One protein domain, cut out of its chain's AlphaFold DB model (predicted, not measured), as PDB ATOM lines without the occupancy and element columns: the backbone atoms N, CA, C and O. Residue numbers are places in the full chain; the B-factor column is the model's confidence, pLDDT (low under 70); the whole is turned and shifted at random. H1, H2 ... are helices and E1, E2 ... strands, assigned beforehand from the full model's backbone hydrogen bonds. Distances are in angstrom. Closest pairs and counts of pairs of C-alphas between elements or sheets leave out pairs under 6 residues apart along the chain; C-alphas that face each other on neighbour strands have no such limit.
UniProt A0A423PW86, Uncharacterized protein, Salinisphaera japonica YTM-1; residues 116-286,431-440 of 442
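Overview. This is residues 116 to 286 and 431 to 440 of the 442 residues of an uncharacterized protein of Salinisphaera japonica YTM-1 (UniProt A0A423PW86). Two strongly twisted sheets lie partly face to face as a sandwich, meeting mainly through E3 and E7, with their strands crossed at 47 degrees. The larger, E1 to E7 to E8 to E9 to E10 to E11, curls round H1, with H2 on the same face; the smaller, E2 to E3 to E4 to E5 to E6, curls round H3, with H4 on the same face. The printed part has 181 residues, with five named helices and eleven named strands in the order H1 H2 E1 E2 H3 H4 E3 E4 E5 E6 H5 E7 E8 E9 E10 E11. Both sheets are antiparallel and the class is mixed, helices and strands. The whole is compact, with a radius of gyration of the C-alphas of 16.2 A and spans of 51 by 36 by 27 A.

Along the chain. The larger sheet has E1, residues 143 to 145, E7, 238 to 244, 17.2 A, E8, 247 to 257, 28.3 A, E9, 260 to 268, 25.7 A, E10, 274 to 286, 34.7 A, and E11, 431 to 438, 21.0 A. The smaller has E2, 147 to 151, E3, 182 to 187, E4, 192 to 199, 22.8 A, E5, 204 to 212, 26.5 A, and E6, 218 to 221. The helices are H1, 116 to 124, 12.7 A, H2, 133 to 138, H3, 154 to 159, H4, 167 to 174, and H5, 228 to 233. C-alpha 116 is at (174.424, 237.570, 183.817) and C-alpha 438 at (184.607, 245.208, 181.573).

Arrangement. E7 E8 E9 E10 and E3 E4 E5 E6 are meanders, each strand the antiparallel neighbour of the one before. In the hairpin E8 and E9, N 250 and O 266 are 2.8 A apart, within hydrogen-bond range; for E10 and E11, N 281 and O 436 are 2.9 A apart. In the hairpin E4 and E5, N 195 and O 208 are 2.9 A apart. H1 and H2 touch, closest at the C-alphas of Thr 123 and Leu 137, 6.2 A, at a steep tilt of 62 degrees. H1 comes closest to E10 at the C-alphas of Leu 124 and Gly 282, 5.6 A. Between the sheets, the closest C-alphas of E3 and E7 are Ala 185 and Leu 241, 6.4 A. E1 runs on into E2 at 17 degrees. H3 and H4 touch, closest at the C-alphas of Pro 154 and Ser 174, 5.6 A. H5 only grazes the smaller sheet with residues 230 to 233. Every O i to N i+4 pair is within hydrogen-bond range in H1, H2, H3, H4 and H5.

Size, cuts and confidence. The two C-alphas farthest apart, Thr 167 and Asp 285, are 51.3 A apart. Residues 287 to 430 are cut out, and C-alphas 286 and 431 are 7.2 A apart across the cut. Of the links that are printed whole, none is long. The mean pLDDT of the printed part is 91.5; residues 271 to 272 and 440 are under 70.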
ATOM      1  N   PRO A 116     173.588 238.767 183.752       93.38
ATOM      2  CA  PRO A 116     174.424 237.570 183.817       93.38
ATOM      3  C   PRO A 116     175.864 237.808 184.286       93.38
ATOM      4  O   PRO A 116     176.401 237.030 185.070       93.38
ATOM      5  N   ALA A 117     176.475 238.917 183.863       94.94
ATOM      6  CA  ALA A 117     177.842 239.260 184.242       94.94
ATOM      7  C   ALA A 117     177.992 239.534 185.749       94.94
ATOM      8  O   ALA A 117     179.026 239.205 186.326       94.94
ATOM      9  N   ALA A 118     176.958 240.088 186.396       94.81
ATOM     10  CA  ALA A 118     176.957 240.317 187.841       94.81
ATOM     11  C   ALA A 118     176.986 239.003 188.625       94.81
ATOM     12  O   ALA A 118     177.786 238.861 189.540       94.81
ATOM     13  N   ARG A 119     176.188 238.010 188.212       95.56
ATOM     14  CA  ARG A 119     176.142 236.686 188.860       95.56
ATOM     15  C   ARG A 119     177.488 235.964 188.787       95.56
ATOM     16  O   ARG A 119     177.956 235.393 189.771       95.56
ATOM     17  N   ILE A 120     178.139 236.041 187.625       96.38
ATOM     18  CA  ILE A 120     179.497 235.519 187.441       96.38
ATOM     19  C   ILE A 120     180.468 236.267 188.362       96.38
ATOM     20  O   ILE A 120     181.233 235.627 189.080       96.38
ATOM     21  N   ALA A 121     180.431 237.604 188.374       95.38
ATOM     22  CA  ALA A 121     181.318 238.416 189.205       95.38
ATOM     23  C   ALA A 121     181.159 238.097 190.703       95.38
ATOM     24  O   ALA A 121     182.160 237.921 191.397       95.38
ATOM     25  N   ASP A 122     179.922 237.961 191.181       94.00
ATOM     26  CA  ASP A 122     179.610 237.595 192.564       94.00
ATOM     27  C   ASP A 122     180.162 236.212 192.920       94.00
ATOM     28  O   ASP A 122     180.733 236.026 193.996       94.00
ATOM     29  N   THR A 123     180.072 235.252 191.997       94.19
ATOM     30  CA  THR A 123     180.651 233.919 192.201       94.19
ATOM     31  C   THR A 123     182.177 233.983 192.267       94.19
ATOM     32  O   THR A 123     182.782 233.458 193.202       94.19
ATOM     33  N   LEU A 124     182.813 234.695 191.329       94.00
ATOM     34  CA  LEU A 124     184.270 234.851 191.289       94.00
ATOM     35  C   LEU A 124     184.836 235.529 192.544       94.00
ATOM     36  O   LEU A 124     185.960 235.214 192.937       94.00
ATOM     37  N   ALA A 125     184.067 236.407 193.193       91.31
ATOM     38  CA  ALA A 125     184.457 237.062 194.442       91.31
ATOM     39  C   ALA A 125     184.680 236.079 195.607       91.31
ATOM     40  O   ALA A 125     185.377 236.416 196.564       91.31
ATOM     41  N   HIS A 126     184.111 234.875 195.518       88.12
ATOM     42  CA  HIS A 126     184.179 233.838 196.549       88.12
ATOM     43  C   HIS A 126     184.975 232.602 196.108       88.12
ATOM     44  O   HIS A 126     185.122 231.654 196.879       88.12
ATOM     45  N   THR A 127     185.514 232.604 194.888       86.44
ATOM     46  CA  THR A 127     186.375 231.528 194.392       86.44
ATOM     47  C   THR A 127     187.760 231.623 195.032       86.44
ATOM     48  O   THR A 127     188.367 232.690 195.077       86.44
ATOM     49  N   ALA A 128     188.293 230.500 195.499       79.69
ATOM     50  CA  ALA A 128     189.670 230.378 195.966       79.69
ATOM     51  C   ALA A 128     190.223 229.014 195.543       79.69
ATOM     52  O   ALA A 128     189.451 228.090 195.307       79.69
ATOM     53  N   GLY A 129     191.546 228.879 195.459       80.19
ATOM     54  CA  GLY A 129     192.174 227.625 195.049       80.19
ATOM     55  C   GLY A 129     191.955 227.265 193.576       80.19
ATOM     56  O   GLY A 129     191.498 228.076 192.761       80.19
ATOM     57  N   ASP A 130     192.302 226.023 193.253       74.44
ATOM     58  CA  ASP A 130     192.347 225.496 191.883       74.44
ATOM     59  C   ASP A 130     191.068 224.729 191.498       74.44
ATOM     60  O   ASP A 130     191.099 223.816 190.673       74.44
ATOM     61  N   ASP A 131     189.935 225.090 192.103       79.19
ATOM     62  CA  ASP A 131     188.648 224.445 191.848       79.19
ATOM     63  C   ASP A 131     188.237 224.514 190.368       79.19
ATOM     64  O   ASP A 131     188.610 225.435 189.625       79.19
ATOM     65  N   ASP A 132     187.397 223.565 189.935       89.44
ATOM     66  CA  ASP A 132     186.772 223.675 188.621       89.44
ATOM     67  C   ASP A 132     185.844 224.896 188.594       89.44
ATOM     68  O   ASP A 132     184.847 224.987 189.312       89.44
ATOM     69  N   ILE A 133     186.197 225.868 187.752       92.12
ATOM     70  CA  ILE A 133     185.472 227.129 187.633       92.12
ATOM     71  C   ILE A 133     184.055 226.916 187.111       92.12
ATOM     72  O   ILE A 133     183.168 227.665 187.500       92.12
ATOM     73  N   VAL A 134     183.807 225.897 186.287       93.44
ATOM     74  CA  VAL A 134     182.446 225.596 185.828       93.44
ATOM     75  C   VAL A 134     181.588 225.102 186.986       93.44
ATOM     76  O   VAL A 134     180.473 225.596 187.145       93.44
ATOM     77  N   ASP A 135     182.120 224.222 187.834       93.25
ATOM     78  CA  ASP A 135     181.405 223.727 189.017       93.25
ATOM     79  C   ASP A 135     181.171 224.847 190.037       93.25
ATOM     80  O   ASP A 135     180.090 224.961 190.614       93.25
ATOM     81  N   ARG A 136     182.159 225.732 190.227       92.62
ATOM     82  CA  ARG A 136     182.006 226.911 191.088       92.62
ATOM     83  C   ARG A 136     180.943 227.870 190.571       92.62
ATOM     84  O   ARG A 136     180.117 228.308 191.363       92.62
ATOM     85  N   LEU A 137     180.928 228.152 189.269       94.62
ATOM     86  CA  LEU A 137     179.873 228.950 188.641       94.62
ATOM     87  C   LEU A 137     178.503 228.293 188.809       94.62
ATOM     88  O   LEU A 137     177.559 228.979 189.172       94.62
ATOM     89  N   ALA A 138     178.403 226.978 188.618       93.44
ATOM     90  CA  ALA A 138     177.163 226.219 188.779       93.44
ATOM     91  C   ALA A 138     176.623 226.190 190.220       93.44
ATOM     92  O   ALA A 138     175.430 225.977 190.423       93.44
ATOM     93  N   ALA A 139     177.486 226.385 191.220       91.50
ATOM     94  CA  ALA A 139     177.079 226.528 192.617       91.50
ATOM     95  C   ALA A 139     176.558 227.939 192.952       91.50
ATOM     96  O   ALA A 139     176.046 228.148 194.052       91.50
ATOM     97  N   GLY A 140     176.718 228.905 192.041       87.19
ATOM     98  CA  GLY A 140     176.201 230.260 192.185       87.19
ATOM     99  C   GLY A 140     174.697 230.349 191.920       87.19
ATOM    100  O   GLY A 140     174.123 229.575 191.152       87.19
ATOM    101  N   ASP A 141     174.056 231.339 192.535       86.81
ATOM    102  CA  ASP A 141     172.622 231.565 192.372       86.81
ATOM    103  C   ASP A 141     172.260 231.875 190.913       86.81
ATOM    104  O   ASP A 141     172.873 232.721 190.257       86.81
ATOM    105  N   GLU A 142     171.213 231.209 190.420       91.38
ATOM    106  CA  GLU A 142     170.665 231.386 189.068       91.38
ATOM    107  C   GLU A 142     171.640 231.067 187.920       91.38
ATOM    108  O   GLU A 142     171.367 231.453 186.782       91.38
ATOM    109  N   ILE A 143     172.744 230.358 188.178       96.06
ATOM    110  CA  ILE A 143     173.662 229.862 187.148       96.06
ATOM    111  C   ILE A 143     173.482 228.350 187.021       96.06
ATOM    112  O   ILE A 143     173.850 227.582 187.902       96.06
ATOM    113  N   GLN A 144     172.931 227.902 185.897       96.25
ATOM    114  CA  GLN A 144     172.714 226.482 185.622       96.25
ATOM    115  C   GLN A 144     173.569 226.047 184.432       96.25
ATOM    116  O   GLN A 144     173.365 226.566 183.331       96.25
ATOM    117  N   PRO A 145     174.531 225.126 184.605       96.25
ATOM    118  CA  PRO A 145     175.306 224.613 183.486       96.25
ATOM    119  C   PRO A 145     174.419 223.772 182.566       96.25
ATOM    120  O   PRO A 145     173.494 223.092 183.009       96.25
ATOM    121  N   GLY A 146     174.722 223.802 181.271       96.06
ATOM    122  CA  GLY A 146     174.166 222.852 180.320       96.06
ATOM    123  C   GLY A 146     174.661 221.441 180.610       96.06
ATOM    124  O   GLY A 146     175.840 221.227 180.907       96.06
ATOM    125  N   GLU A 147     173.762 220.471 180.480       96.44
ATOM    126  CA  GLU A 147     174.100 219.062 180.602       96.44
ATOM    127  C   GLU A 147     175.147 218.711 179.546       96.44
ATOM    128  O   GLU A 147     174.989 219.025 178.363       96.44
ATOM    129  N   THR A 148     176.255 218.123 179.992       96.00
ATOM    130  CA  THR A 148     177.437 217.949 179.158       96.00
ATOM    131  C   THR A 148     177.812 216.479 179.049       96.00
ATOM    132  O   THR A 148     178.122 215.844 180.051       96.00
ATOM    133  N   HIS A 149     177.869 215.970 177.819       96.75
ATOM    134  CA  HIS A 149     178.209 214.577 177.517       96.75
ATOM    135  C   HIS A 149     179.220 214.483 176.382       96.75
ATOM    136  O   HIS A 149     179.314 215.374 175.533       96.75
ATOM    137  N   ARG A 150     179.992 213.396 176.361       96.81
ATOM    138  CA  ARG A 150     180.986 213.116 175.321       96.81
ATOM    139  C   ARG A 150     180.501 211.981 174.426       96.81
ATOM    140  O   ARG A 150     180.056 210.955 174.922       96.81
ATOM    141  N   TYR A 151     180.662 212.168 173.123       97.38
ATOM    142  CA  TYR A 151     180.233 211.248 172.075       97.38
ATOM    143  C   TYR A 151     181.335 211.062 171.035       97.38
ATOM    144  O   TYR A 151     182.228 211.901 170.918       97.38
ATOM    145  N   ASP A 152     181.249 209.998 170.242       95.69
ATOM    146  CA  ASP A 152     182.250 209.684 169.215       95.69
ATOM    147  C   ASP A 152     182.097 210.512 167.931       95.69
ATOM    148  O   ASP A 152     183.022 210.579 167.124       95.69
ATOM    149  N   SER A 153     180.935 211.140 167.718       94.88
ATOM    150  CA  SER A 153     180.661 211.954 166.530       94.88
ATOM    151  C   SER A 153     179.563 213.001 166.771       94.88
ATOM    152  O   SER A 153     178.772 212.851 167.710       94.88
ATOM    153  N   PRO A 154     179.456 214.033 165.907       95.12
ATOM    154  CA  PRO A 154     178.335 214.973 165.923       95.12
ATOM    155  C   PRO A 154     176.974 214.280 165.778       95.12
ATOM    156  O   PRO A 154     176.039 214.613 166.494       95.12
ATOM    157  N   ALA A 155     176.869 213.290 164.885       92.88
ATOM    158  CA  ALA A 155     175.619 212.572 164.638       92.88
ATOM    159  C   ALA A 155     175.143 211.824 165.892       92.88
ATOM    160  O   ALA A 155     174.008 212.022 166.316       92.88
ATOM    161  N   ALA A 156     176.042 211.069 166.537       94.38
ATOM    162  CA  ALA A 156     175.733 210.355 167.774       94.38
ATOM    163  C   ALA A 156     175.267 211.303 168.890       94.38
ATOM    164  O   ALA A 156     174.322 210.988 169.602       94.38
ATOM    165  N   ALA A 157     175.890 212.481 169.006       95.62
ATOM    166  CA  ALA A 157     175.485 213.503 169.968       95.62
ATOM    167  C   ALA A 157     174.093 214.092 169.676       95.62
ATOM    168  O   ALA A 157     173.334 214.376 170.594       95.62
ATOM    169  N   LEU A 158     173.747 214.313 168.405       94.31
ATOM    170  CA  LEU A 158     172.446 214.878 168.033       94.31
ATOM    171  C   LEU A 158     171.309 213.859 168.208       94.31
ATOM    172  O   LEU A 158     170.202 214.238 168.590       94.31
ATOM    173  N   ASP A 159     171.582 212.573 167.978       92.94
ATOM    174  CA  ASP A 159     170.581 211.507 168.073       92.94
ATOM    175  C   ASP A 159     170.076 211.288 169.513       92.94
ATOM    176  O   ASP A 159     168.911 210.926 169.699       92.94
ATOM    177  N   THR A 160     170.888 211.587 170.538       92.81
ATOM    178  CA  THR A 160     170.468 211.479 171.951       92.81
ATOM    179  C   THR A 160     169.422 212.507 172.364       92.81
ATOM    180  O   THR A 160     168.768 212.333 173.386       92.81
ATOM    181  N   LEU A 161     169.257 213.590 171.601       90.88
ATOM    182  CA  LEU A 161     168.258 214.609 171.912       90.88
ATOM    183  C   LEU A 161     166.838 214.164 171.531       90.88
ATOM    184  O   LEU A 161     165.876 214.789 171.965       90.88
ATOM    185  N   HIS A 162     166.692 213.104 170.724       87.50
ATOM    186  CA  HIS A 162     165.401 212.623 170.216       87.50
ATOM    187  C   HIS A 162     164.559 213.727 169.536       87.50
ATOM    188  O   HIS A 162     163.330 213.728 169.603       87.50
ATOM    189  N   LEU A 163     165.229 214.677 168.869       85.38
ATOM    190  CA  LEU A 163     164.608 215.797 168.159       85.38
ATOM    191  C   LEU A 163     164.626 215.572 166.645       85.38
ATOM    192  O   LEU A 163     165.601 215.066 166.083       85.38
ATOM    193  N   ASP A 164     163.560 216.011 165.973       85.06
ATOM    194  CA  ASP A 164     163.484 215.972 164.513       85.06
ATOM    195  C   ASP A 164     164.572 216.889 163.927       85.06
ATOM    196  O   ASP A 164     164.618 218.095 164.183       85.06
ATOM    197  N   THR A 165     165.495 216.303 163.172       83.19
ATOM    198  CA  THR A 165     166.634 217.013 162.590       83.19
ATOM    199  C   THR A 165     166.664 216.702 161.108       83.19
ATOM    200  O   THR A 165     167.000 215.585 160.707       83.19
ATOM    201  N   ALA A 166     166.298 217.696 160.300       86.81
ATOM    202  CA  ALA A 166     166.369 217.588 158.852       86.81
ATOM    203  C   ALA A 166     167.813 217.289 158.410       86.81
ATOM    204  O   ALA A 166     168.775 217.701 159.067       86.81
ATOM    205  N   THR A 167     167.968 216.529 157.325       88.00
ATOM    206  CA  THR A 167     169.280 216.055 156.855       88.00
ATOM    207  C   THR A 167     170.259 217.206 156.626       88.00
ATOM    208  O   THR A 167     171.394 217.135 157.084       88.00
ATOM    209  N   ASP A 168     169.792 218.301 156.029       89.25
ATOM    210  CA  ASP A 168     170.563 219.525 155.790       89.25
ATOM    211  C   ASP A 168     171.042 220.190 157.094       89.25
ATOM    212  O   ASP A 168     172.194 220.607 157.199       89.25
ATOM    213  N   ALA A 169     170.193 220.240 158.123       90.06
ATOM    214  CA  ALA A 169     170.563 220.747 159.441       90.06
ATOM    215  C   ALA A 169     171.610 219.854 160.125       90.06
ATOM    216  O   ALA A 169     172.562 220.366 160.718       90.06
ATOM    217  N   ARG A 170     171.463 218.524 160.027       92.00
ATOM    218  CA  ARG A 170     172.435 217.565 160.579       92.00
ATOM    219  C   ARG A 170     173.788 217.691 159.876       92.00
ATOM    220  O   ARG A 170     174.821 217.717 160.549       92.00
ATOM    221  N   GLU A 171     173.789 217.810 158.552       92.38
ATOM    222  CA  GLU A 171     174.996 218.043 157.752       92.38
ATOM    223  C   GLU A 171     175.663 219.369 158.129       92.38
ATOM    224  O   GLU A 171     176.854 219.383 158.440       92.38
ATOM    225  N   ALA A 172     174.898 220.462 158.214       91.81
ATOM    226  CA  ALA A 172     175.416 221.777 158.590       91.81
ATOM    227  C   ALA A 172     176.067 221.787 159.984       91.81
ATOM    228  O   ALA A 172     177.121 222.396 160.169       91.81
ATOM    229  N   LEU A 173     175.475 221.089 160.962       93.38
ATOM    230  CA  LEU A 173     176.040 220.968 162.311       93.38
ATOM    231  C   LEU A 173     177.270 220.063 162.373       93.38
ATOM    232  O   LEU A 173     178.064 220.197 163.298       93.38
ATOM    233  N   SER A 174     177.449 219.167 161.406       93.38
ATOM    234  CA  SER A 174     178.562 218.211 161.389       93.38
ATOM    235  C   SER A 174     179.745 218.688 160.542       93.38
ATOM    236  O   SER A 174     180.880 218.308 160.818       93.38
ATOM    237  N   ALA A 175     179.505 219.545 159.544       90.56
ATOM    238  CA  ALA A 175     180.462 219.891 158.489       90.56
ATOM    239  C   ALA A 175     181.792 220.495 158.976       90.56
ATOM    240  O   ALA A 175     182.806 220.374 158.294       90.56
ATOM    241  N   ALA A 176     181.804 221.154 160.139       85.12
ATOM    242  CA  ALA A 176     182.999 221.816 160.663       85.12
ATOM    243  C   ALA A 176     183.939 220.882 161.451       85.12
ATOM    244  O   ALA A 176     185.070 221.271 161.752       85.12
ATOM    245  N   PHE A 177     183.485 219.682 161.819       93.19
ATOM    246  CA  PHE A 177     184.201 218.805 162.743       93.19
ATOM    247  C   PHE A 177     185.099 217.802 162.021       93.19
ATOM    248  O   PHE A 177     184.719 217.199 161.021       93.19
ATOM    249  N   ALA A 178     186.291 217.588 162.575       92.50
ATOM    250  CA  ALA A 178     187.159 216.496 162.160       92.50
ATOM    251  C   ALA A 178     186.689 215.178 162.810       92.50
ATOM    252  O   ALA A 178     186.025 215.219 163.854       92.50
ATOM    253  N   PRO A 179     187.059 214.006 162.259       91.88
ATOM    254  CA  PRO A 179     186.810 212.729 162.920       91.88
ATOM    255  C   PRO A 179     187.368 212.723 164.347       91.88
ATOM    256  O   PRO A 179     188.514 213.112 164.574       91.88
ATOM    257  N   GLY A 180     186.558 212.275 165.305       90.38
ATOM    258  CA  GLY A 180     186.950 212.183 166.704       90.38
ATOM    259  C   GLY A 180     185.863 212.650 167.669       90.38
ATOM    260  O   GLY A 180     184.791 213.089 167.251       90.38
ATOM    261  N   PRO A 181     186.154 212.582 168.976       93.31
ATOM    262  CA  PRO A 181     185.165 212.802 170.011       93.31
ATOM    263  C   PRO A 181     184.654 214.243 170.021       93.31
ATOM    264  O   PRO A 181     185.427 215.196 169.876       93.31
ATOM    265  N   ILE A 182     183.355 214.383 170.261       96.50
ATOM    266  CA  ILE A 182     182.623 215.641 170.381       96.50
ATOM    267  C   ILE A 182     182.024 215.728 171.777       96.50
ATOM    268  O   ILE A 182     181.560 214.738 172.340       96.50
ATOM    269  N   ARG A 183     182.009 216.930 172.336       96.94
ATOM    270  CA  ARG A 183     181.261 217.249 173.544       96.94
ATOM    271  C   ARG A 183     179.971 217.962 173.158       96.94
ATOM    272  O   ARG A 183     180.027 218.978 172.472       96.94
ATOM    273  N   LEU A 184     178.838 217.439 173.603       97.50
ATOM    274  CA  LEU A 184     177.555 218.132 173.570       97.50
ATOM    275  C   LEU A 184     177.376 218.866 174.895       97.50
ATOM    276  O   LEU A 184     177.566 218.252 175.939       97.50
ATOM    277  N   ALA A 185     176.996 220.138 174.850       97.12
ATOM    278  CA  ALA A 185     176.448 220.867 175.989       97.12
ATOM    279  C   ALA A 185     175.017 221.300 175.652       97.12
ATOM    280  O   ALA A 185     174.804 221.921 174.608       97.12
ATOM    281  N   TRP A 186     174.048 220.973 176.507       97.31
ATOM    282  CA  TRP A 186     172.622 221.147 176.228       97.31
ATOM    283  C   TRP A 186     171.876 221.834 177.375       97.31
ATOM    284  O   TRP A 186     171.940 221.416 178.528       97.31
ATOM    285  N   LEU A 187     171.139 222.893 177.050       96.19
ATOM    286  CA  LEU A 187     170.207 223.563 177.948       96.19
ATOM    287  C   LEU A 187     168.778 223.209 177.526       96.19
ATOM    288  O   LEU A 187     168.212 223.865 176.650       96.19
ATOM    289  N   GLU A 188     168.188 222.198 178.167       93.31
ATOM    290  CA  GLU A 188     166.856 221.673 177.824       93.31
ATOM    291  C   GLU A 188     165.762 222.748 177.875       93.31
ATOM    292  O   GLU A 188     164.998 222.895 176.921       93.31
ATOM    293  N   GLY A 189     165.727 223.545 178.949       90.94
ATOM    294  CA  GLY A 189     164.731 224.603 179.153       90.94
ATOM    295  C   GLY A 189     164.633 225.585 177.976       90.94
ATOM    296  O   GLY A 189     163.587 225.651 177.329       90.94
ATOM    297  N   PRO A 190     165.706 226.328 177.643       91.25
ATOM    298  CA  PRO A 190     165.715 227.224 176.486       91.25
ATOM    299  C   PRO A 190     165.893 226.490 175.145       91.25
ATOM    300  O   PRO A 190     165.806 227.115 174.090       91.25
ATOM    301  N   GLY A 191     166.153 225.179 175.163       93.50
ATOM    302  CA  GLY A 191     166.383 224.367 173.975       93.50
ATOM    303  C   GLY A 191     167.620 224.794 173.185       93.50
ATOM    304  O   GLY A 191     167.559 224.828 171.959       93.50
ATOM    305  N   ILE A 192     168.712 225.168 173.857       95.06
ATOM    306  CA  ILE A 192     169.952 225.646 173.224       95.06
ATOM    307  C   ILE A 192     171.061 224.621 173.415       95.06
ATOM    308  O   ILE A 192     171.277 224.147 174.528       95.06
ATOM    309  N   GLY A 193     171.792 224.322 172.344       95.38
ATOM    310  CA  GLY A 193     172.879 223.354 172.371       95.38
ATOM    311  C   GLY A 193     174.138 223.816 171.662       95.38
ATOM    312  O   GLY A 193     174.104 224.646 170.750       95.38
ATOM    313  N   LEU A 194     175.258 223.241 172.093       95.94
ATOM    314  CA  LEU A 194     176.569 223.397 171.479       95.94
ATOM    315  C   LEU A 194     177.204 222.025 171.269       95.94
ATOM    316  O   LEU A 194     177.319 221.241 172.209       95.94
ATOM    317  N   LEU A 195     177.679 221.774 170.054       96.75
ATOM    318  CA  LEU A 195     178.685 220.750 169.788       96.75
ATOM    319  C   LEU A 195     180.061 221.401 169.859       96.75
ATOM    320  O   LEU A 195     180.253 222.493 169.319       96.75
ATOM    321  N   LEU A 196     181.014 220.739 170.505       95.81
ATOM    322  CA  LEU A 196     182.360 221.256 170.706       95.81
ATOM    323  C   LEU A 196     183.419 220.174 170.509       95.81
ATOM    324  O   LEU A 196     183.331 219.083 171.068       95.81
ATOM    325  N   GLN A 197     184.472 220.526 169.777       94.69
ATOM    326  CA  GLN A 197     185.676 219.723 169.610       94.69
ATOM    327  C   GLN A 197     186.900 220.611 169.803       94.69
ATOM    328  O   GLN A 197     186.991 221.685 169.214       94.69
ATOM    329  N   SER A 198     187.861 220.164 170.607       91.56
ATOM    330  CA  SER A 198     189.166 220.818 170.706       91.56
ATOM    331  C   SER A 198     190.111 220.193 169.687       91.56
ATOM    332  O   SER A 198     190.373 218.994 169.747       91.56
ATOM    333  N   GLN A 199     190.636 220.997 168.764       85.69
ATOM    334  CA  GLN A 199     191.508 220.528 167.689       85.69
ATOM    335  C   GLN A 199     192.957 220.998 167.855       85.69
ATOM    336  O   GLN A 199     193.247 222.061 168.417       85.69
ATOM    337  N   GLY A 200     193.870 220.185 167.318       83.06
ATOM    338  CA  GLY A 200     195.297 220.472 167.231       83.06
ATOM    339  C   GLY A 200     196.019 220.537 168.578       83.06
ATOM    340  O   GLY A 200     195.444 220.411 169.661       83.06
ATOM    341  N   THR A 201     197.323 220.801 168.508       77.19
ATOM    342  CA  THR A 201     198.175 220.942 169.696       77.19
ATOM    343  C   THR A 201     197.894 222.218 170.476       77.19
ATOM    344  O   THR A 201     198.488 222.398 171.528       77.19
ATOM    345  N   ALA A 202     197.044 223.123 169.978       78.81
ATOM    346  CA  ALA A 202     196.617 224.350 170.659       78.81
ATOM    347  C   ALA A 202     195.260 224.251 171.336       78.81
ATOM    348  O   ALA A 202     194.867 225.192 172.018       78.81
ATOM    349  N   HIS A 203     194.586 223.104 171.194       85.50
ATOM    350  CA  HIS A 203     193.225 222.911 171.682       85.50
ATOM    351  C   HIS A 203     192.315 224.070 171.257       85.50
ATOM    352  O   HIS A 203     191.554 224.607 172.061       85.50
ATOM    353  N   CYS A 204     192.425 224.472 169.991       91.56
ATOM    354  CA  CYS A 204     191.561 225.496 169.434       91.56
ATOM    355  C   CYS A 204     190.153 224.919 169.267       91.56
ATOM    356  O   CYS A 204     190.012 223.800 168.760       91.56
ATOM    357  N   PRO A 205     189.114 225.629 169.720       93.88
ATOM    358  CA  PRO A 205     187.762 225.110 169.694       93.88
ATOM    359  C   PRO A 205     187.165 225.210 168.288       93.88
ATOM    360  O   PRO A 205     187.204 226.255 167.636       93.88
ATOM    361  N   VAL A 206     186.538 224.125 167.856       93.62
ATOM    362  CA  VAL A 206     185.532 224.123 166.798       93.62
ATOM    363  C   VAL A 206     184.186 223.945 167.474       93.62
ATOM    364  O   VAL A 206     184.015 223.012 168.262       93.62
ATOM    365  N   ILE A 207     183.252 224.856 167.201       94.56
ATOM    366  CA  ILE A 207     181.919 224.821 167.800       94.56
ATOM    367  C   ILE A 207     180.837 224.954 166.733       94.56
ATOM    368  O   ILE A 207     180.961 225.765 165.812       94.56
ATOM    369  N   ALA A 208     179.752 224.204 166.907       94.69
ATOM    370  CA  ALA A 208     178.508 224.385 166.171       94.69
ATOM    371  C   ALA A 208     177.379 224.617 167.176       94.69
ATOM    372  O   ALA A 208     177.170 223.809 168.080       94.69
ATOM    373  N   ALA A 209     176.679 225.741 167.033       94.44
ATOM    374  CA  ALA A 209     175.564 226.105 167.894       94.44
ATOM    375  C   ALA A 209     174.236 225.759 167.226       94.44
ATOM    376  O   ALA A 209     174.106 225.848 166.005       94.44
ATOM    377  N   PHE A 210     173.238 225.403 168.024       94.19
ATOM    378  CA  PHE A 210     171.901 225.103 167.530       94.19
ATOM    379  C   PHE A 210     170.828 225.407 168.569       94.19
ATOM    380  O   PHE A 210     171.102 225.540 169.764       94.19
ATOM    381  N   LYS A 211     169.584 225.484 168.097       94.12
ATOM    382  CA  LYS A 211     168.400 225.592 168.947       94.12
ATOM    383  C   LYS A 211     167.297 224.640 168.527       94.12
ATOM    384  O   LYS A 211     167.149 224.335 167.345       94.12
ATOM    385  N   ARG A 212     166.460 224.271 169.488       93.31
ATOM    386  CA  ARG A 212     165.141 223.693 169.262       93.31
ATOM    387  C   ARG A 212     164.168 224.809 168.895       93.31
ATOM    388  O   ARG A 212     164.001 225.776 169.634       93.31
ATOM    389  N   ASN A 213     163.538 224.702 167.731       91.06
ATOM    390  CA  ASN A 213     162.472 225.617 167.333       91.06
ATOM    391  C   ASN A 213     161.111 225.191 167.919       91.06
ATOM    392  O   ASN A 213     160.986 224.160 168.575       91.06
ATOM    393  N   THR A 214     160.063 225.967 167.638       89.75
ATOM    394  CA  THR A 214     158.696 225.713 168.130       89.75
ATOM    395  C   THR A 214     158.054 224.428 167.599       89.75
ATOM    396  O   THR A 214     157.046 223.990 168.139       89.75
ATOM    397  N   LYS A 215     158.622 223.813 166.555       90.44
ATOM    398  CA  LYS A 215     158.199 222.515 166.006       90.44
ATOM    399  C   LYS A 215     159.047 221.356 166.545       90.44
ATOM    400  O   LYS A 215     159.081 220.299 165.926       90.44
ATOM    401  N   SER A 216     159.780 221.573 167.639       89.06
ATOM    402  CA  SER A 216     160.720 220.608 168.222       89.06
ATOM    403  C   SER A 216     161.799 220.122 167.249       89.06
ATOM    404  O   SER A 216     162.293 219.005 167.377       89.06
ATOM    405  N   ARG A 217     162.181 220.968 166.281       91.81
ATOM    406  CA  ARG A 217     163.261 220.673 165.334       91.81
ATOM    407  C   ARG A 217     164.550 221.369 165.704       91.81
ATOM    408  O   ARG A 217     164.515 222.523 166.140       91.81
ATOM    409  N   LEU A 218     165.671 220.706 165.445       92.38
ATOM    410  CA  LEU A 218     166.984 221.331 165.542       92.38
ATOM    411  C   LEU A 218     167.223 222.274 164.366       92.38
ATOM    412  O   LEU A 218     167.039 221.918 163.203       92.38
ATOM    413  N   VAL A 219     167.636 223.496 164.688       92.44
ATOM    414  CA  VAL A 219     167.981 224.538 163.724       92.44
ATOM    415  C   VAL A 219     169.391 225.038 164.039       92.44
ATOM    416  O   VAL A 219     169.618 225.498 165.165       92.44
ATOM    417  N   PRO A 220     170.331 224.979 163.077       93.12
ATOM    418  CA  PRO A 220     171.664 225.535 163.252       93.12
ATOM    419  C   PRO A 220     171.620 227.034 163.550       93.12
ATOM    420  O   PRO A 220     170.747 227.766 163.080       93.12
ATOM    421  N   MET A 221     172.588 227.500 164.327       91.75
ATOM    422  CA  MET A 221     172.762 228.902 164.680       91.75
ATOM    423  C   MET A 221     174.172 229.361 164.336       91.75
ATOM    424  O   MET A 221     175.129 228.587 164.397       91.75
ATOM    425  N   ALA A 222     174.310 230.651 164.023       89.81
ATOM    426  CA  ALA A 222     175.620 231.260 163.864       89.81
ATOM    427  C   ALA A 222     176.419 231.109 165.165       89.81
ATOM    428  O   ALA A 222     175.943 231.464 166.241       89.81
ATOM    429  N   SER A 223     177.627 230.566 165.060       88.25
ATOM    430  CA  SER A 223     178.544 230.424 166.185       88.25
ATOM    431  C   SER A 223     179.159 231.784 166.556       88.25
ATOM    432  O   SER A 223     179.603 232.502 165.656       88.25
ATOM    433  N   PRO A 224     179.283 232.131 167.852       83.50
ATOM    434  CA  PRO A 224     180.034 233.318 168.273       83.50
ATOM    435  C   PRO A 224     181.534 233.210 167.950       83.50
ATOM    436  O   PRO A 224     182.229 234.220 167.870       83.50
ATOM    437  N   LEU A 225     182.030 231.993 167.696       89.38
ATOM    438  CA  LEU A 225     183.399 231.700 167.273       89.38
ATOM    439  C   LEU A 225     183.470 231.316 165.785       89.38
ATOM    440  O   LEU A 225     184.282 230.483 165.395       89.38
ATOM    441  N   ALA A 226     182.598 231.876 164.940       83.88
ATOM    442  CA  ALA A 226     182.576 231.550 163.511       83.88
ATOM    443  C   ALA A 226     183.811 232.061 162.743       83.88
ATOM    444  O   ALA A 226     184.167 231.500 161.708       83.88
ATOM    445  N   THR A 227     184.468 233.122 163.226       85.56
ATOM    446  CA  THR A 227     185.652 233.689 162.563       85.56
ATOM    447  C   THR A 227     186.937 233.036 163.056       85.56
ATOM    448  O   THR A 227     187.067 232.693 164.231       85.56
ATOM    449  N   GLU A 228     187.932 232.942 162.175       86.12
ATOM    450  CA  GLU A 228     189.248 232.406 162.536       86.12
ATOM    451  C   GLU A 228     189.896 233.192 163.684       86.12
ATOM    452  O   GLU A 228     190.418 232.596 164.620       86.12
ATOM    453  N   SER A 229     189.780 234.524 163.683       86.75
ATOM    454  CA  SER A 229     190.306 235.353 164.773       86.75
ATOM    455  C   SER A 229     189.629 235.054 166.117       86.75
ATOM    456  O   SER A 229     190.314 234.977 167.136       86.75
ATOM    457  N   ALA A 230     188.307 234.845 166.138       87.69
ATOM    458  CA  ALA A 230     187.596 234.479 167.362       87.69
ATOM    459  C   ALA A 230     188.001 233.080 167.856       87.69
ATOM    460  O   ALA A 230     188.262 232.909 169.045       87.69
ATOM    461  N   ARG A 231     188.143 232.100 166.951       89.62
ATOM    462  CA  ARG A 231     188.638 230.755 167.304       89.62
ATOM    463  C   ARG A 231     190.045 230.794 167.881       89.62
ATOM    464  O   ARG A 231     190.293 230.159 168.898       89.62
ATOM    465  N   GLN A 232     190.940 231.566 167.264       87.75
ATOM    466  CA  GLN A 232     192.320 231.720 167.725       87.75
ATOM    467  C   GLN A 232     192.399 232.333 169.126       87.75
ATOM    468  O   GLN A 232     193.199 231.886 169.944       87.75
ATOM    469  N   LYS A 233     191.544 233.318 169.429       87.25
ATOM    470  CA  LYS A 233     191.448 233.900 170.778       87.25
ATOM    471  C   LYS A 233     190.941 232.899 171.818       87.25
ATOM    472  O   LYS A 233     191.377 232.961 172.959       87.25
ATOM    473  N   ALA A 234     190.072 231.974 171.414       91.81
ATOM    474  CA  ALA A 234     189.484 230.969 172.293       91.81
ATOM    475  C   ALA A 234     190.353 229.709 172.493       91.81
ATOM    476  O   ALA A 234     189.963 228.798 173.227       91.81
ATOM    477  N   CYS A 235     191.519 229.608 171.842       90.75
ATOM    478  CA  CYS A 235     192.393 228.443 171.988       90.75
ATOM    479  C   CYS A 235     192.888 228.290 173.432       90.75
ATOM    480  O   CYS A 235     193.374 229.239 174.042       90.75
ATOM    481  N   GLY A 236     192.789 227.072 173.969       88.31
ATOM    482  CA  GLY A 236     193.200 226.768 175.343       88.31
ATOM    483  C   GLY A 236     192.254 227.284 176.437       88.31
ATOM    484  O   GLY A 236     192.493 226.986 177.606       88.31
ATOM    485  N   GLN A 237     191.183 228.001 176.086       92.81
ATOM    486  CA  GLN A 237     190.158 228.431 177.037       92.81
ATOM    487  C   GLN A 237     189.135 227.313 177.286       92.81
ATOM    488  O   GLN A 237     188.804 226.527 176.392       92.81
ATOM    489  N   GLN A 238     188.609 227.243 178.509       93.81
ATOM    490  CA  GLN A 238     187.504 226.345 178.837       93.81
ATOM    491  C   GLN A 238     186.196 226.976 178.351       93.81
ATOM    492  O   GLN A 238     185.893 228.116 178.681       93.81
ATOM    493  N   ILE A 239     185.417 226.236 177.563       95.38
ATOM    494  CA  ILE A 239     184.145 226.718 177.013       95.38
ATOM    495  C   ILE A 239     182.990 226.038 177.735       95.38
ATOM    496  O   ILE A 239     182.935 224.804 177.781       95.38
ATOM    497  N   ALA A 240     182.046 226.818 178.248       96.19
ATOM    498  CA  ALA A 240     180.865 226.292 178.920       96.19
ATOM    499  C   ALA A 240     179.596 227.047 178.521       96.19
ATOM    500  O   ALA A 240     179.618 228.257 178.285       96.19
ATOM    501  N   LEU A 241     178.495 226.302 178.439       97.12
ATOM    502  CA  LEU A 241     177.158 226.818 178.183       97.12
ATOM    503  C   LEU A 241     176.399 226.851 179.509       97.12
ATOM    504  O   LEU A 241     176.327 225.831 180.189       97.12
ATOM    505  N   PHE A 242     175.821 227.996 179.846       97.38
ATOM    506  CA  PHE A 242     175.030 228.202 181.052       97.38
ATOM    507  C   PHE A 242     173.678 228.829 180.711       97.38
ATOM    508  O   PHE A 242     173.553 229.569 179.738       97.38
ATOM    509  N   SER A 243     172.670 228.581 181.538       96.38
ATOM    510  CA  SER A 243     171.525 229.471 181.708       96.38
ATOM    511  C   SER A 243     171.806 230.340 182.928       96.38
ATOM    512  O   SER A 243     171.938 229.813 184.029       96.38
ATOM    513  N   ILE A 244     171.944 231.651 182.735       95.75
ATOM    514  CA  ILE A 244     172.236 232.605 183.809       95.75
ATOM    515  C   ILE A 244     171.055 233.557 183.936       95.75
ATOM    516  O   ILE A 244     170.767 234.307 183.002       95.75
ATOM    517  N   ALA A 245     170.348 233.507 185.066       91.62
ATOM    518  CA  ALA A 245     169.081 234.216 185.265       91.62
ATOM    519  C   ALA A 245     168.073 233.949 184.122       91.62
ATOM    520  O   ALA A 245     167.404 234.854 183.623       91.62
ATOM    521  N   GLY A 246     168.014 232.696 183.652       90.75
ATOM    522  CA  GLY A 246     167.147 232.263 182.550       90.75
ATOM    523  C   GLY A 246     167.641 232.627 181.144       90.75
ATOM    524  O   GLY A 246     166.990 232.269 180.162       90.75
ATOM    525  N   MET A 247     168.779 233.318 181.017       93.12
ATOM    526  CA  MET A 247     169.362 233.698 179.731       93.12
ATOM    527  C   MET A 247     170.454 232.708 179.308       93.12
ATOM    528  O   MET A 247     171.410 232.511 180.063       93.12
ATOM    529  N   PRO A 248     170.383 232.116 178.100       95.12
ATOM    530  CA  PRO A 248     171.470 231.295 177.585       95.12
ATOM    531  C   PRO A 248     172.734 232.134 177.375       95.12
ATOM    532  O   PRO A 248     172.710 233.180 176.720       95.12
ATOM    533  N   ALA A 249     173.838 231.644 177.917       95.69
ATOM    534  CA  ALA A 249     175.132 232.291 177.928       95.69
ATOM    535  C   ALA A 249     176.228 231.280 177.581       95.69
ATOM    536  O   ALA A 249     176.386 230.258 178.249       95.69
ATOM    537  N   LEU A 250     177.005 231.576 176.547       96.12
ATOM    538  CA  LEU A 250     178.265 230.905 176.286       96.12
ATOM    539  C   LEU A 250     179.376 231.681 176.988       96.12
ATOM    540  O   LEU A 250     179.463 232.900 176.873       96.12
ATOM    541  N   THR A 251     180.239 230.960 177.686       96.94
ATOM    542  CA  THR A 251     181.392 231.521 178.390       96.94
ATOM    543  C   THR A 251     182.680 230.973 177.799       96.94
ATOM    544  O   THR A 251     182.774 229.772 177.519       96.94
ATOM    545  N   LEU A 252     183.669 231.846 177.622       96.75
ATOM    546  CA  LEU A 252     185.055 231.459 177.381       96.75
ATOM    547  C   LEU A 252     185.866 231.812 178.625       96.75
ATOM    548  O   LEU A 252     185.992 232.982 178.974       96.75
ATOM    549  N   ILE A 253     186.366 230.795 179.315       95.94
ATOM    550  CA  ILE A 253     187.008 230.914 180.620       95.94
ATOM    551  C   ILE A 253     188.518 230.745 180.433       95.94
ATOM    552  O   ILE A 253     189.006 229.642 180.166       95.94
ATOM    553  N   ASP A 254     189.260 231.834 180.602       93.88
ATOM    554  CA  ASP A 254     190.711 231.821 180.757       93.88
ATOM    555  C   ASP A 254     191.060 231.752 182.246       93.88
ATOM    556  O   ASP A 254     190.791 232.673 183.020       93.88
ATOM    557  N   LYS A 255     191.661 230.630 182.639       90.88
ATOM    558  CA  LYS A 255     192.163 230.371 183.993       90.88
ATOM    559  C   LYS A 255     193.653 230.029 183.996       90.88
ATOM    560  O   LYS A 255     194.119 229.347 184.902       90.88
ATOM    561  N   THR A 256     194.387 230.460 182.967       87.31
ATOM    562  CA  THR A 256     195.808 230.118 182.783       87.31
ATOM    563  C   THR A 256     196.731 230.751 183.822       87.31
ATOM    564  O   THR A 256     197.878 230.335 183.926       87.31
ATOM    565  N   SER A 257     196.245 231.722 184.603       89.69
ATOM    566  CA  SER A 257     196.988 232.348 185.694       89.69
ATOM    567  C   SER A 257     196.337 232.095 187.055       89.69
ATOM    568  O   SER A 257     195.119 232.205 187.221       89.69
ATOM    569  N   ALA A 258     197.161 231.866 188.075       91.38
ATOM    570  CA  ALA A 258     196.723 231.820 189.463       91.38
ATOM    571  C   ALA A 258     196.078 233.143 189.910       91.38
ATOM    572  O   ALA A 258     195.126 233.132 190.686       91.38
ATOM    573  N   ASN A 259     196.548 234.282 189.386       94.19
ATOM    574  CA  ASN A 259     196.108 235.613 189.817       94.19
ATOM    575  C   ASN A 259     194.895 236.161 189.063       94.19
ATOM    576  O   ASN A 259     194.402 237.232 189.417       94.19
ATOM    577  N   GLU A 260     194.454 235.504 187.992       95.12
ATOM    578  CA  GLU A 260     193.366 236.007 187.160       95.12
ATOM    579  C   GLU A 260     192.486 234.875 186.645       95.12
ATOM    580  O   GLU A 260     192.975 233.860 186.154       95.12
ATOM    581  N   ILE A 261     191.180 235.106 186.703       96.12
ATOM    582  CA  ILE A 261     190.208 234.411 185.869       96.12
ATOM    583  C   ILE A 261     189.553 235.464 184.988       96.12
ATOM    584  O   ILE A 261     189.049 236.467 185.499       96.12
ATOM    585  N   ALA A 262     189.545 235.234 183.681       96.12
ATOM    586  CA  ALA A 262     188.815 236.052 182.727       96.12
ATOM    587  C   ALA A 262     187.709 235.222 182.086       96.12
ATOM    588  O   ALA A 262     187.962 234.109 181.628       96.12
ATOM    589  N   ILE A 263     186.494 235.757 182.054       97.31
ATOM    590  CA  ILE A 263     185.341 235.094 181.456       97.31
ATOM    591  C   ILE A 263     184.731 236.026 180.423       97.31
ATOM    592  O   ILE A 263     184.060 236.994 180.782       97.31
ATOM    593  N   ASP A 264     184.959 235.725 179.148       96.00
ATOM    594  CA  ASP A 264     184.271 236.393 178.048       96.00
ATOM    595  C   ASP A 264     182.868 235.804 177.915       96.00
ATOM    596  O   ASP A 264     182.697 234.583 177.810       96.00
ATOM    597  N   LEU A 265     181.860 236.671 177.946       95.25
ATOM    598  CA  LEU A 265     180.462 236.274 177.899       95.25
ATOM    599  C   LEU A 265     179.882 236.513 176.505       95.25
ATOM    600  O   LEU A 265     180.027 237.594 175.946       95.25
ATOM    601  N   TYR A 266     179.148 235.538 175.982       94.88
ATOM    602  CA  TYR A 266     178.281 235.705 174.821       94.88
ATOM    603  C   TYR A 266     176.860 235.340 175.225       94.88
ATOM    604  O   TYR A 266     176.599 234.198 175.599       94.88
ATOM    605  N   THR A 267     175.930 236.285 175.156       93.50
ATOM    606  CA  THR A 267     174.532 236.072 175.551       93.50
ATOM    607  C   THR A 267     173.638 235.918 174.335       93.50
ATOM    608  O   THR A 267     173.828 236.560 173.298       93.50
ATOM    609  N   LEU A 268     172.638 235.045 174.447       90.75
ATOM    610  CA  LEU A 268     171.618 234.886 173.424       90.75
ATOM    611  C   LEU A 268     170.398 235.748 173.764       90.75
ATOM    612  O   LEU A 268     169.623 235.423 174.663       90.75
ATOM    613  N   HIS A 269     170.203 236.828 173.007       81.69
ATOM    614  CA  HIS A 269     169.026 237.687 173.123       81.69
ATOM    615  C   HIS A 269     167.989 237.300 172.061       81.69
ATOM    616  O   HIS A 269     168.170 237.553 170.873       81.69
ATOM    617  N   GLY A 270     166.888 236.669 172.477       72.56
ATOM    618  CA  GLY A 270     165.774 236.329 171.586       72.56
ATOM    619  C   GLY A 270     166.187 235.534 170.335       72.56
ATOM    620  O   GLY A 270     166.933 234.560 170.406       72.56
ATOM    621  N   ALA A 271     165.670 235.932 169.167       66.38
ATOM    622  CA  ALA A 271     165.944 235.260 167.894       66.38
ATOM    623  C   ALA A 271     167.242 235.725 167.203       66.38
ATOM    624  O   ALA A 271     167.655 235.086 166.236       66.38
ATOM    625  N   THR A 272     167.871 236.808 167.676       62.34
ATOM    626  CA  THR A 272     168.904 237.573 166.949       62.34
ATOM    627  C   THR A 272     170.321 236.989 167.003       62.34
ATOM    628  O   THR A 272     171.259 237.625 166.536       62.34
ATOM    629  N   GLY A 273     170.483 235.758 167.496       83.12
ATOM    630  CA  GLY A 273     171.783 235.084 167.581       83.12
ATOM    631  C   GLY A 273     172.628 235.543 168.774       83.12
ATOM    632  O   GLY A 273     172.202 236.373 169.577       83.12
ATOM    633  N   TRP A 274     173.807 234.937 168.920       90.50
ATOM    634  CA  TRP A 274     174.742 235.240 170.004       90.50
ATOM    635  C   TRP A 274     175.305 236.655 169.869       90.50
ATOM    636  O   TRP A 274     175.759 237.040 168.793       90.50
ATOM    637  N   GLN A 275     175.322 237.401 170.970       90.50
ATOM    638  CA  GLN A 275     175.924 238.727 171.051       90.50
ATOM    639  C   GLN A 275     177.126 238.676 171.988       90.50
ATOM    640  O   GLN A 275     177.048 238.073 173.057       90.50
ATOM    641  N   ALA A 276     178.239 239.282 171.572       90.44
ATOM    642  CA  ALA A 276     179.380 239.471 172.456       90.44
ATOM    643  C   ALA A 276     178.967 240.408 173.596       90.44
ATOM    644  O   ALA A 276     178.423 241.486 173.360       90.44
ATOM    645  N   GLY A 277     179.179 239.953 174.821       90.69
ATOM    646  CA  GLY A 277     178.901 240.680 176.045       90.69
ATOM    647  C   GLY A 277     180.188 241.159 176.717       90.69
ATOM    648  O   GLY A 277     181.254 241.190 176.100       90.69
ATOM    649  N   PRO A 278     180.101 241.551 177.997       94.81
ATOM    650  CA  PRO A 278     181.263 241.997 178.747       94.81
ATOM    651  C   PRO A 278     182.210 240.840 179.096       94.81
ATOM    652  O   PRO A 278     181.813 239.674 179.159       94.81
ATOM    653  N   THR A 279     183.452 241.191 179.429       96.31
ATOM    654  CA  THR A 279     184.410 240.288 180.073       96.31
ATOM    655  C   THR A 279     184.326 240.464 181.586       96.31
ATOM    656  O   THR A 279     184.535 241.564 182.103       96.31
ATOM    657  N   VAL A 280     184.081 239.384 182.321       97.31
ATOM    658  CA  VAL A 280     184.164 239.379 183.786       97.31
ATOM    659  C   VAL A 280     185.575 238.989 184.202       97.31
ATOM    660  O   VAL A 280     186.098 237.973 183.750       97.31
ATOM    661  N   ILE A 281     186.209 239.791 185.056       97.06
ATOM    662  CA  ILE A 281     187.559 239.527 185.558       97.06
ATOM    663  C   ILE A 281     187.499 239.331 187.065       97.06
ATOM    664  O   ILE A 281     187.106 240.249 187.781       97.06
ATOM    665  N   GLY A 282     187.945 238.170 187.535       96.12
ATOM    666  CA  GLY A 282     188.303 237.923 188.930       96.12
ATOM    667  C   GLY A 282     189.815 238.033 189.109       96.12
ATOM    668  O   GLY A 282     190.579 237.473 188.323       96.12
ATOM    669  N   ARG A 283     190.256 238.763 190.132       96.31
ATOM    670  CA  ARG A 283     191.665 238.957 190.490       96.31
ATOM    671  C   ARG A 283     191.936 238.318 191.837       96.31
ATOM    672  O   ARG A 283     191.175 238.521 192.781       96.31
ATOM    673  N   TYR A 284     193.036 237.587 191.928       95.62
ATOM    674  CA  TYR A 284     193.361 236.754 193.077       95.62
ATOM    675  C   TYR A 284     194.799 236.964 193.530       95.62
ATOM    676  O   TYR A 284     195.703 237.279 192.745       95.62
ATOM    677  N   ASP A 285     195.004 236.746 194.819       94.31
ATOM    678  CA  ASP A 285     196.330 236.510 195.354       94.31
ATOM    679  C   ASP A 285     196.798 235.108 194.961       94.31
ATOM    680  O   ASP A 285     196.059 234.329 194.351       94.31
ATOM    681  N   HIS A 286     198.019 234.756 195.328       94.81
ATOM    682  CA  HIS A 286     198.518 233.399 195.161       94.81
ATOM    683  C   HIS A 286     199.447 233.011 196.299       94.81
ATOM    684  O   HIS A 286     199.996 233.840 197.028       94.81
ATOM    685  N   ALA A 431     193.308 233.966 197.913       92.44
ATOM    686  CA  ALA A 431     192.101 234.740 198.170       92.44
ATOM    687  C   ALA A 431     191.773 235.695 197.012       92.44
ATOM    688  O   ALA A 431     192.673 236.254 196.380       92.44
ATOM    689  N   ALA A 432     190.483 235.941 196.785       93.38
ATOM    690  CA  ALA A 432     190.033 236.993 195.886       93.38
ATOM    691  C   ALA A 432     190.506 238.373 196.380       93.38
ATOM    692  O   ALA A 432     190.398 238.713 197.560       93.38
ATOM    693  N   LEU A 433     191.043 239.170 195.460       93.88
ATOM    694  CA  LEU A 433     191.487 240.549 195.681       93.88
ATOM    695  C   LEU A 433     190.503 241.562 195.090       93.88
ATOM    696  O   LEU A 433     190.402 242.686 195.579       93.88
ATOM    697  N   GLY A 434     189.756 241.164 194.062       92.94
ATOM    698  CA  GLY A 434     188.709 241.983 193.471       92.94
ATOM    699  C   GLY A 434     188.101 241.342 192.237       92.94
ATOM    700  O   GLY A 434     188.604 240.350 191.712       92.94
ATOM    701  N   GLN A 435     187.011 241.935 191.772       94.75
ATOM    702  CA  GLN A 435     186.355 241.553 190.538       94.75
ATOM    703  C   GLN A 435     185.781 242.790 189.857       94.75
ATOM    704  O   GLN A 435     185.381 243.735 190.541       94.75
ATOM    705  N   ALA A 436     185.725 242.768 188.529       95.62
ATOM    706  CA  ALA A 436     185.108 243.821 187.734       95.62
ATOM    707  C   ALA A 436     184.487 243.248 186.455       95.62
ATOM    708  O   ALA A 436     184.889 242.185 185.971       95.62
ATOM    709  N   VAL A 437     183.525 243.978 185.897       96.69
ATOM    710  CA  VAL A 437     182.896 243.663 184.611       96.69
ATOM    711  C   VAL A 437     183.328 244.718 183.607       96.69
ATOM    712  O   VAL A 437     182.932 245.873 183.708       96.69
ATOM    713  N   ILE A 438     184.152 244.322 182.641       95.31
ATOM    714  CA  ILE A 438     184.607 245.208 181.573       95.31
ATOM    715  C   ILE A 438     183.638 245.075 180.408       95.31
ATOM    716  O   ILE A 438     183.621 244.060 179.711       95.31
ATOM    717  N   THR A 439     182.852 246.114 180.165       88.56
ATOM    718  CA  THR A 439     182.164 246.266 178.886       88.56
ATOM    719  C   THR A 439     183.201 246.621 177.831       88.56
ATOM    720  O   THR A 439     183.979 247.560 178.018       88.56
ATOM    721  N   THR A 440     183.255 245.873 176.733       66.31
ATOM    722  CA  THR A 440     184.032 246.296 175.567       66.31
ATOM    723  C   THR A 440     183.551 247.683 175.155       66.31
ATOM    724  O   THR A 440     182.366 247.859 174.887       66.31
TER     725      THR A 440